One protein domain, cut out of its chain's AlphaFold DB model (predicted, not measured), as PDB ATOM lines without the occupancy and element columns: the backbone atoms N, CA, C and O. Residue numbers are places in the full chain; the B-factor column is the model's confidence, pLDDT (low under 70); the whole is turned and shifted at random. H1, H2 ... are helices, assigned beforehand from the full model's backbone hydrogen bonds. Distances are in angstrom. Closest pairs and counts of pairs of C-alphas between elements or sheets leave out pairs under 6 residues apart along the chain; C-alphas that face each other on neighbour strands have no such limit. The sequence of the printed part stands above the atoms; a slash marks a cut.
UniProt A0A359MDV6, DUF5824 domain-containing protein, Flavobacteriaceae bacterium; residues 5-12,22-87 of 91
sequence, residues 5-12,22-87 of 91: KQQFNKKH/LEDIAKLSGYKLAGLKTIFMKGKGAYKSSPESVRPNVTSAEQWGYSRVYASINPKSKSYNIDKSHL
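What this domain is: This is residues 5 to 12 and 22 to 87 of the 91 residues of the protein "DUF5824 domain-containing protein" of Flavobacteriaceae bacterium (UniProt A0A359MDV6). Two helices, H3 and H4, cross near their middles as a steep X and make the core, with three short helices placed round them. H2 makes a corner with the first residues of H3, H5 packs on the last residues of H4, and H1 is at the rim beyond H4. The printed part has 74 residues with five named helices, H1 to H5 in chain order, and no named strand: the class is all helix. It is compact, with a radius of gyration of the C-alphas of 11.6 A, and spans 31 by 24 by 21 A.

Where its parts are: H1 is residues 5 to 11, with C-alpha 5 at (-29.832, -1.271, 4.023). H2 is residues 22 to 29. H3, residues 33 to 49, is the longest helix at 24.2 A, and begins with C-alpha 33 at (-41.681, -8.154, 14.271). H4 is residues 61 to 72, 16.2 A long. H5 is residues 78 to 82 and ends with C-alpha 82 at (-25.526, -14.942, 15.269).

How they stand to each other: H4 is the hub. It touches H3 at a steep tilt of 54 degrees, opposite ways; the closest C-alphas, of Gly 43 and Gly 65, are 4.1 A apart. Residues 68 to 72 of H4 touch H5, closest at the C-alphas of Ser 72 and Tyr 80, 4.0 A. H1 and H4 only just touch, with 3 pairs of C-alphas within 8 A, the closest those of Lys 5 and Tyr 70 at 5.7 A. Residues 33 to 37 of H3 touch H2, closest at the C-alphas of Ala 26 and Leu 33, 5.3 A. H3 and H5 are apart. Every O i to N i+4 pair is within hydrogen-bond range in H1, H2, H4 and H5, and 12 of 13 in H3.

The domain as a whole: The C-alphas farthest apart, of His 12 and Ser 49, are 32.8 A apart. Residues 13 to 21 are not printed, and the gap from C-alpha 12 to C-alpha 22 is 14.6 A. The link from H3 to H4 is long, with 11 residues. No printed residue has a pLDDT under 70.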
ATOM      1  N   LYS A   5     -28.611  -2.042   4.319       95.25
ATOM      2  CA  LYS A   5     -29.832  -1.271   4.023       95.25
ATOM      3  C   LYS A   5     -30.036  -1.121   2.517       95.25
ATOM      4  O   LYS A   5     -31.102  -1.430   2.006       95.25
ATOM      5  N   GLN A   6     -29.005  -0.696   1.788       96.00
ATOM      6  CA  GLN A   6     -29.086  -0.524   0.334       96.00
ATOM      7  C   GLN A   6     -29.358  -1.850  -0.387       96.00
ATOM      8  O   GLN A   6     -30.146  -1.883  -1.327       96.00
ATOM      9  N   GLN A   7     -28.740  -2.947   0.060       95.62
ATOM     10  CA  GLN A   7     -28.998  -4.286  -0.477       95.62
ATOM     11  C   GLN A   7     -30.448  -4.722  -0.232       95.62
ATOM     12  O   GLN A   7     -31.092  -5.238  -1.144       95.62
ATOM     13  N   PHE A   8     -30.968  -4.482   0.974       96.75
ATOM     14  CA  PHE A   8     -32.360  -4.748   1.321       96.75
ATOM     15  C   PHE A   8     -33.319  -3.920   0.458       96.75
ATOM     16  O   PHE A   8     -34.173  -4.488  -0.220       96.75
ATOM     17  N   ASN A   9     -33.119  -2.603   0.393       96.88
ATOM     18  CA  ASN A   9     -33.963  -1.711  -0.399       96.88
ATOM     19  C   ASN A   9     -33.949  -2.115  -1.879       96.88
ATOM     20  O   ASN A   9     -35.007  -2.244  -2.489       96.88
ATOM     21  N   LYS A  10     -32.770  -2.421  -2.440       96.31
ATOM     22  CA  LYS A  10     -32.639  -2.913  -3.820       96.31
ATOM     23  C   LYS A  10     -33.425  -4.210  -4.039       96.31
ATOM     24  O   LYS A  10     -34.121  -4.329  -5.043       96.31
ATOM     25  N   LYS A  11     -33.354  -5.162  -3.100       95.25
ATOM     26  CA  LYS A  11     -34.101  -6.432  -3.165       95.25
ATOM     27  C   LYS A  11     -35.617  -6.215  -3.169       95.25
ATOM     28  O   LYS A  11     -36.329  -6.941  -3.856       95.25
ATOM     29  N   HIS A  12     -36.097  -5.215  -2.436       95.06
ATOM     30  CA  HIS A  12     -37.519  -4.889  -2.315       95.06
ATOM     31  C   HIS A  12     -37.982  -3.769  -3.261       95.06
ATOM     32  O   HIS A  12     -39.064  -3.224  -3.068       95.06
ATOM     33  N   LEU A  22     -39.170  -0.868  11.632       96.69
ATOM     34  CA  LEU A  22     -39.053  -2.302  11.957       96.69
ATOM     35  C   LEU A  22     -40.248  -3.115  11.436       96.69
ATOM     36  O   LEU A  22     -40.087  -4.267  11.037       96.69
ATOM     37  N   GLU A  23     -41.432  -2.508  11.406       96.62
ATOM     38  CA  GLU A  23     -42.655  -3.101  10.864       96.62
ATOM     39  C   GLU A  23     -42.570  -3.343   9.359       96.62
ATOM     40  O   GLU A  23     -42.900  -4.441   8.906       96.62
ATOM     41  N   ASP A  24     -42.070  -2.366   8.601       96.69
ATOM     42  CA  ASP A  24     -41.870  -2.475   7.154       96.69
ATOM     43  C   ASP A  24     -40.831  -3.543   6.836       96.69
ATOM     44  O   ASP A  24     -41.069  -4.419   6.005       96.69
ATOM     45  N   ILE A  25     -39.707  -3.536   7.564       96.62
ATOM     46  CA  ILE A  25     -38.668  -4.557   7.417       96.62
ATOM     47  C   ILE A  25     -39.264  -5.936   7.691       96.62
ATOM     48  O   ILE A  25     -39.033  -6.871   6.927       96.62
ATOM     49  N   ALA A  26     -40.056  -6.077   8.752       96.81
ATOM     50  CA  ALA A  26     -40.685  -7.338   9.108       96.81
ATOM     51  C   ALA A  26     -41.685  -7.801   8.027       96.81
ATOM     52  O   ALA A  26     -41.705  -8.986   7.692       96.81
ATOM     53  N   LYS A  27     -42.490  -6.887   7.460       95.94
ATOM     54  CA  LYS A  27     -43.448  -7.188   6.379       95.94
ATOM     55  C   LYS A  27     -42.720  -7.649   5.115       95.94
ATOM     56  O   LYS A  27     -43.017  -8.716   4.593       95.94
ATOM     57  N   LEU A  28     -41.720  -6.889   4.677       95.94
ATOM     58  CA  LEU A  28     -40.964  -7.143   3.448       95.94
ATOM     59  C   LEU A  28     -40.060  -8.382   3.544       95.94
ATOM     60  O   LEU A  28     -39.964  -9.156   2.596       95.94
ATOM     61  N   SER A  29     -39.401  -8.600   4.686       94.75
ATOM     62  CA  SER A  29     -38.501  -9.752   4.893       94.75
ATOM     63  C   SER A  29     -39.229 -11.069   5.201       94.75
ATOM     64  O   SER A  29     -38.623 -12.149   5.131       94.75
ATOM     65  N   GLY A  30     -40.511 -10.989   5.570       95.81
ATOM     66  CA  GLY A  30     -41.316 -12.124   6.015       95.81
ATOM     67  C   GLY A  30     -40.951 -12.641   7.412       95.81
ATOM     68  O   GLY A  30     -41.300 -13.769   7.747       95.81
ATOM     69  N   TYR A  31     -40.232 -11.863   8.228       96.94
ATOM     70  CA  TYR A  31     -39.921 -12.216   9.619       96.94
ATOM     71  C   TYR A  31     -40.914 -11.588  10.603       96.94
ATOM     72  O   TYR A  31     -41.510 -10.535  10.352       96.94
ATOM     73  N   LYS A  32     -41.108 -12.227  11.758       97.19
ATOM     74  CA  LYS A  32     -41.940 -11.698  12.843       97.19
ATOM     75  C   LYS A  32     -41.299 -10.444  13.441       97.19
ATOM     76  O   LYS A  32     -40.098 -10.401  13.707       97.19
ATOM     77  N   LEU A  33     -42.125  -9.432  13.708       97.12
ATOM     78  CA  LEU A  33     -41.681  -8.154  14.271       97.12
ATOM     79  C   LEU A  33     -40.988  -8.324  15.632       97.12
ATOM     80  O   LEU A  33     -39.990  -7.662  15.888       97.12
ATOM     81  N   ALA A  34     -41.483  -9.226  16.483       96.81
ATOM     82  CA  ALA A  34     -40.909  -9.491  17.806       96.81
ATOM     83  C   ALA A  34     -39.432  -9.929  17.737       96.81
ATOM     84  O   ALA A  34     -38.595  -9.445  18.501       96.81
ATOM     85  N   GLY A  35     -39.093 -10.775  16.760       97.06
ATOM     86  CA  GLY A  35     -37.718 -11.194  16.504       97.06
ATOM     87  C   GLY A  35     -36.823 -10.024  16.101       97.06
ATOM     88  O   GLY A  35     -35.769  -9.803  16.695       97.06
ATOM     89  N   LEU A  36     -37.290  -9.195  15.160       97.56
ATOM     90  CA  LEU A  36     -36.536  -8.016  14.721       97.56
ATOM     91  C   LEU A  36     -36.383  -6.962  15.826       97.56
ATOM     92  O   LEU A  36     -35.311  -6.372  15.946       97.56
ATOM     93  N   LYS A  37     -37.406  -6.759  16.670       97.75
ATOM     94  CA  LYS A  37     -37.326  -5.891  17.859       97.75
ATOM     95  C   LYS A  37     -36.246  -6.376  18.829       97.75
ATOM     96  O   LYS A  37     -35.462  -5.569  19.318       97.75
ATOM     97  N   THR A  38     -36.151  -7.686  19.049       97.75
ATOM     98  CA  THR A  38     -35.110  -8.279  19.904       97.75
ATOM     99  C   THR A  38     -33.713  -7.998  19.348       97.75
ATOM    100  O   THR A  38     -32.843  -7.505  20.064       97.75
ATOM    101  N   ILE A  39     -33.504  -8.223  18.048       97.31
ATOM    102  CA  ILE A  39     -32.227  -7.940  17.369       97.31
ATOM    103  C   ILE A  39     -31.876  -6.448  17.443       97.31
ATOM    104  O   ILE A  39     -30.730  -6.090  17.724       97.31
ATOM    105  N   PHE A  40     -32.859  -5.573  17.225       97.62
ATOM    106  CA  PHE A  40     -32.692  -4.127  17.332       97.62
ATOM    107  C   PHE A  40     -32.211  -3.714  18.730       97.62
ATOM    108  O   PHE A  40     -31.231  -2.976  18.851       97.62
ATOM    109  N   MET A  41     -32.837  -4.249  19.783       97.12
ATOM    110  CA  MET A  41     -32.444  -3.986  21.170       97.12
ATOM    111  C   MET A  41     -31.049  -4.534  21.495       97.12
ATOM    112  O   MET A  41     -30.263  -3.826  22.123       97.12
ATOM    113  N   LYS A  42     -30.683  -5.726  20.997       94.62
ATOM    114  CA  LYS A  42     -29.311  -6.265  21.113       94.62
ATOM    115  C   LYS A  42     -28.285  -5.352  20.439       94.62
ATOM    116  O   LYS A  42     -27.197  -5.154  20.971       94.62
ATOM    117  N   GLY A  43     -28.631  -4.776  19.287       93.88
ATOM    118  CA  GLY A  43     -27.816  -3.754  18.632       93.88
ATOM    119  C   GLY A  43     -27.645  -2.525  19.523       93.88
ATOM    120  O   GLY A  43     -26.518  -2.169  19.848       93.88
ATOM    121  N   LYS A  44     -28.741  -1.934  20.011       94.94
ATOM    122  CA  LYS A  44     -28.684  -0.782  20.930       94.94
ATOM    123  C   LYS A  44     -27.848  -1.058  22.185       94.94
ATOM    124  O   LYS A  44     -27.106  -0.178  22.611       94.94
ATOM    125  N   GLY A  45     -27.957  -2.257  22.758       92.56
ATOM    126  CA  GLY A  45     -27.156  -2.688  23.905       92.56
ATOM    127  C   GLY A  45     -25.664  -2.730  23.581       92.56
ATOM    128  O   GLY A  45     -24.879  -2.080  24.264       92.56
ATOM    129  N   ALA A  46     -25.296  -3.384  22.475       89.31
ATOM    130  CA  ALA A  46     -23.907  -3.481  22.025       89.31
ATOM    131  C   ALA A  46     -23.261  -2.112  21.760       89.31
ATOM    132  O   ALA A  46     -22.069  -1.957  21.995       89.31
ATOM    133  N   TYR A  47     -24.036  -1.112  21.320       90.31
ATOM    134  CA  TYR A  47     -23.521   0.252  21.160       90.31
ATOM    135  C   TYR A  47     -22.987   0.834  22.475       90.31
ATOM    136  O   TYR A  47     -21.991   1.546  22.477       90.31
ATOM    137  N   LYS A  48     -23.650   0.523  23.594       86.81
ATOM    138  CA  LYS A  48     -23.283   1.028  24.921       86.81
ATOM    139  C   LYS A  48     -22.223   0.166  25.604       86.81
ATOM    140  O   LYS A  48     -21.347   0.704  26.263       86.81
ATOM    141  N   SER A  49     -22.324  -1.158  25.476       89.00
ATOM    142  CA  SER A  49     -21.474  -2.107  26.208       89.00
ATOM    143  C   SER A  49     -20.201  -2.511  25.465       89.00
ATOM    144  O   SER A  49     -19.289  -3.058  26.074       89.00
ATOM    145  N   SER A  50     -20.158  -2.337  24.143       85.44
ATOM    146  CA  SER A  50     -19.073  -2.835  23.286       85.44
ATOM    147  C   SER A  50     -18.778  -1.846  22.150       85.44
ATOM    148  O   SER A  50     -18.947  -2.188  20.973       85.44
ATOM    149  N   PRO A  51     -18.355  -0.610  22.480       80.44
ATOM    150  CA  PRO A  51     -18.151   0.461  21.503       80.44
ATOM    151  C   PRO A  51     -17.108   0.108  20.434       80.44
ATOM    152  O   PRO A  51     -17.252   0.529  19.294       80.44
ATOM    153  N   GLU A  52     -16.126  -0.745  20.742       82.69
ATOM    154  CA  GLU A  52     -15.121  -1.226  19.776       82.69
ATOM    155  C   GLU A  52     -15.734  -1.976  18.581       82.69
ATOM    156  O   GLU A  52     -15.196  -1.970  17.477       82.69
ATOM    157  N   SER A  53     -16.884  -2.626  18.782       79.69
ATOM    158  CA  SER A  53     -17.609  -3.318  17.707       79.69
ATOM    159  C   SER A  53     -18.469  -2.373  16.863       79.69
ATOM    160  O   SER A  53     -19.000  -2.786  15.825       79.69
ATOM    161  N   VAL A  54     -18.654  -1.128  17.307       83.31
ATOM    162  CA  VAL A  54     -19.451  -0.111  16.623       83.31
ATOM    163  C   VAL A  54     -18.608   0.540  15.535       83.31
ATOM    164  O   VAL A  54     -17.441   0.866  15.721       83.31
ATOM    165  N   ARG A  55     -19.203   0.752  14.359       81.75
ATOM    166  CA  ARG A  55     -18.506   1.450  13.270       81.75
ATOM    167  C   ARG A  55     -18.319   2.935  13.628       81.75
ATOM    168  O   ARG A  55     -19.299   3.540  14.053       81.75
ATOM    169  N   PRO A  56     -17.164   3.557  13.324       82.88
ATOM    170  CA  PRO A  56     -16.873   4.950  13.697       82.88
ATOM    171  C   PRO A  56     -17.915   5.982  13.232       82.88
ATOM    172  O   PRO A  56     -18.178   6.957  13.918       82.88
ATOM    173  N   ASN A  57     -18.558   5.745  12.083       84.75
ATOM    174  CA  ASN A  57     -19.551   6.657  11.494       84.75
ATOM    175  C   ASN A  57     -20.966   6.513  12.094       84.75
ATOM    176  O   ASN A  57     -21.941   7.004  11.517       84.75
ATOM    177  N   VAL A  58     -21.126   5.751  13.176       87.56
ATOM    178  CA  VAL A  58     -22.418   5.508  13.823       87.56
ATOM    179  C   VAL A  58     -22.505   6.376  15.062       87.56
ATOM    180  O   VAL A  58     -21.780   6.155  16.023       87.56
ATOM    181  N   THR A  59     -23.411   7.349  15.037       87.44
ATOM    182  CA  THR A  59     -23.523   8.369  16.090       87.44
ATOM    183  C   THR A  59     -24.646   8.084  17.085       87.44
ATOM    184  O   THR A  59     -24.771   8.779  18.090       87.44
ATOM    185  N   SER A  60     -25.479   7.066  16.832       92.62
ATOM    186  CA  SER A  60     -26.589   6.710  17.715       92.62
ATOM    187  C   SER A  60     -26.793   5.203  17.861       92.62
ATOM    188  O   SER A  60     -26.637   4.411  16.925       92.62
ATOM    189  N   ALA A  61     -27.229   4.801  19.058       93.56
ATOM    190  CA  ALA A  61     -27.576   3.415  19.356       93.56
ATOM    191  C   ALA A  61     -28.692   2.893  18.435       93.56
ATOM    192  O   ALA A  61     -28.693   1.723  18.057       93.56
ATOM    193  N   GLU A  62     -29.638   3.752  18.047       93.94
ATOM    194  CA  GLU A  62     -30.728   3.395  17.135       93.94
ATOM    195  C   GLU A  62     -30.219   3.109  15.722       93.94
ATOM    196  O   GLU A  62     -30.589   2.088  15.136       93.94
ATOM    197  N   GLN A  63     -29.307   3.937  15.201       93.94
ATOM    198  CA  GLN A  63     -28.642   3.681  13.922       93.94
ATOM    199  C   GLN A  63     -27.890   2.342  13.951       93.94
ATOM    200  O   GLN A  63     -27.927   1.587  12.969       93.94
ATOM    201  N   TRP A  64     -27.250   2.006  15.075       95.12
ATOM    202  CA  TRP A  64     -26.594   0.709  15.245       95.12
ATOM    203  C   TRP A  64     -27.591  -0.454  15.291       95.12
ATOM    204  O   TRP A  64     -27.400  -1.467  14.612       95.12
ATOM    205  N   GLY A  65     -28.697  -0.283  16.016       96.06
ATOM    206  CA  GLY A  65     -29.801  -1.239  16.079       96.06
ATOM    207  C   GLY A  65     -30.356  -1.579  14.697       96.06
ATOM    208  O   GLY A  65     -30.427  -2.754  14.330       96.06
ATOM    209  N   TYR A  66     -30.685  -0.567  13.891       96.50
ATOM    210  CA  TYR A  66     -31.155  -0.773  12.517       96.50
ATOM    211  C   TYR A  66     -30.100  -1.451  11.645       96.50
ATOM    212  O   TYR A  66     -30.414  -2.376  10.895       96.50
ATOM    213  N   SER A  67     -28.840  -1.032  11.767       95.06
ATOM    214  CA  SER A  67     -27.733  -1.637  11.019       95.06
ATOM    215  C   SER A  67     -27.599  -3.132  11.324       95.06
ATOM    216  O   SER A  67     -27.430  -3.932  10.399       95.06
ATOM    217  N   ARG A  68     -27.755  -3.524  12.597       95.81
ATOM    218  CA  ARG A  68     -27.764  -4.932  13.017       95.81
ATOM    219  C   ARG A  68     -28.967  -5.689  12.467       95.81
ATOM    220  O   ARG A  68     -28.788  -6.816  12.015       95.81
ATOM    221  N   VAL A  69     -30.161  -5.094  12.448       97.56
ATOM    222  CA  VAL A  69     -31.355  -5.720  11.851       97.56
ATOM    223  C   VAL A  69     -31.135  -6.003  10.363       97.56
ATOM    224  O   VAL A  69     -31.304  -7.145   9.936       97.56
ATOM    225  N   TYR A  70     -30.684  -5.013   9.583       97.31
ATOM    226  CA  TYR A  70     -30.411  -5.199   8.151       97.31
ATOM    227  C   TYR A  70     -29.318  -6.234   7.883       97.31
ATOM    228  O   TYR A  70     -29.425  -7.007   6.931       97.31
ATOM    229  N   ALA A  71     -28.272  -6.264   8.712       96.12
ATOM    230  CA  ALA A  71     -27.266  -7.314   8.632       96.12
ATOM    231  C   ALA A  71     -27.902  -8.680   8.924       96.12
ATOM    232  O   ALA A  71     -27.779  -9.597   8.118       96.12
ATOM    233  N   SER A  72     -28.645  -8.803  10.023       96.94
ATOM    234  CA  SER A  72     -29.205 -10.076  10.491       96.94
ATOM    235  C   SER A  72     -30.183 -10.700   9.510       96.94
ATOM    236  O   SER A  72     -30.216 -11.911   9.402       96.94
ATOM    237  N   ILE A  73     -30.950  -9.922   8.746       96.12
ATOM    238  CA  ILE A  73     -31.860 -10.480   7.730       96.12
ATOM    239  C   ILE A  73     -31.159 -10.849   6.413       96.12
ATOM    240  O   ILE A  73     -31.784 -11.463   5.546       96.12
ATOM    241  N   ASN A  74     -29.892 -10.464   6.233       96.06
ATOM    242  CA  ASN A  74     -29.107 -10.763   5.042       96.06
ATOM    243  C   ASN A  74     -28.307 -12.065   5.239       96.06
ATOM    244  O   ASN A  74     -27.343 -12.044   6.004       96.06
ATOM    245  N   PRO A  75     -28.615 -13.156   4.507       93.44
ATOM    246  CA  PRO A  75     -27.968 -14.462   4.684       93.44
ATOM    247  C   PRO A  75     -26.444 -14.471   4.531       93.44
ATOM    248  O   PRO A  75     -25.781 -15.377   5.020       93.44
ATOM    249  N   LYS A  76     -25.879 -13.469   3.845       93.06
ATOM    250  CA  LYS A  76     -24.432 -13.351   3.620       93.06
ATOM    251  C   LYS A  76     -23.697 -12.666   4.775       93.06
ATOM    252  O   LYS A  76     -22.477 -12.536   4.720       93.06
ATOM    253  N   SER A  77     -24.403 -12.151   5.781       94.31
ATOM    254  CA  SER A  77     -23.772 -11.464   6.910       94.31
ATOM    255  C   SER A  77     -23.420 -12.435   8.038       94.31
ATOM    256  O   SER A  77     -24.116 -13.418   8.286       94.31
ATOM    257  N   LYS A  78     -22.380 -12.108   8.812       92.75
ATOM    258  CA  LYS A  78     -22.074 -12.820  10.064       92.75
ATOM    259  C   LYS A  78     -23.232 -12.720  11.070       92.75
ATOM    260  O   LYS A  78     -23.521 -13.685  11.773       92.75
ATOM    261  N   SER A  79     -23.920 -11.576  11.110       93.31
ATOM    262  CA  SER A  79     -25.065 -11.339  11.998       93.31
ATOM    263  C   SER A  79     -26.238 -12.276  11.720       93.31
ATOM    264  O   SER A  79     -26.927 -12.645  12.661       93.31
ATOM    265  N   TYR A  80     -26.437 -12.717  10.473       96.06
ATOM    266  CA  TYR A  80     -27.486 -13.686  10.143       96.06
ATOM    267  C   TYR A  80     -27.325 -14.992  10.915       96.06
ATOM    268  O   TYR A  80     -28.304 -15.519  11.432       96.06
ATOM    269  N   ASN A  81     -26.091 -15.478  11.063       95.44
ATOM    270  CA  ASN A  81     -25.814 -16.691  11.830       95.44
ATOM    271  C   ASN A  81     -25.931 -16.457  13.343       95.44
ATOM    272  O   ASN A  81     -26.470 -17.304  14.046       95.44
ATOM    273  N   ILE A  82     -25.477 -15.297  13.836       94.00
ATOM    274  CA  ILE A  82     -25.526 -14.942  15.269       94.00
ATOM    275  C   ILE A  82     -26.967 -14.763  15.757       94.00
ATOM    276  O   ILE A  82     -27.322 -15.202  16.848       94.00
ATOM    277  N   ASP A  83     -27.795 -14.085  14.968       96.00
ATOM    278  CA  ASP A  83     -29.154 -13.703  15.348       96.00
ATOM    279  C   ASP A  83     -30.219 -14.638  14.740       96.00
ATOM    280  O   ASP A  83     -31.417 -14.360  14.831       96.00
ATOM    281  N   LYS A  84     -29.796 -15.778  14.170       95.19
ATOM    282  CA  LYS A  84     -30.648 -16.763  13.483       95.19
ATOM    283  C   LYS A  84     -31.832 -17.233  14.327       95.19
ATOM    284  O   LYS A  84     -32.934 -17.367  13.804       95.19
ATOM    285  N   SER A  85     -31.626 -17.426  15.631       96.00
ATOM    286  CA  SER A  85     -32.667 -17.851  16.580       96.00
ATOM    287  C   SER A  85     -33.821 -16.851  16.711       96.00
ATOM    288  O   SER A  85     -34.933 -17.233  17.067       96.00
ATOM    289  N   HIS A  86     -33.590 -15.576  16.393       96.12
ATOM    290  CA  HIS A  86     -34.608 -14.528  16.432       96.12
ATOM    291  C   HIS A  86     -35.262 -14.283  15.060       96.12
ATOM    292  O   HIS A  86     -36.254 -13.560  14.972       96.12
ATOM    293  N   LEU A  87     -34.754 -14.884  13.979       95.69
ATOM    294  CA  LEU A  87     -35.282 -14.742  12.617       95.69
ATOM    295  C   LEU A  87     -36.442 -15.713  12.357       95.69
ATOM    296  O   LEU A  87     -36.396 -16.565  11.471       95.69
TER     297      LEU A  87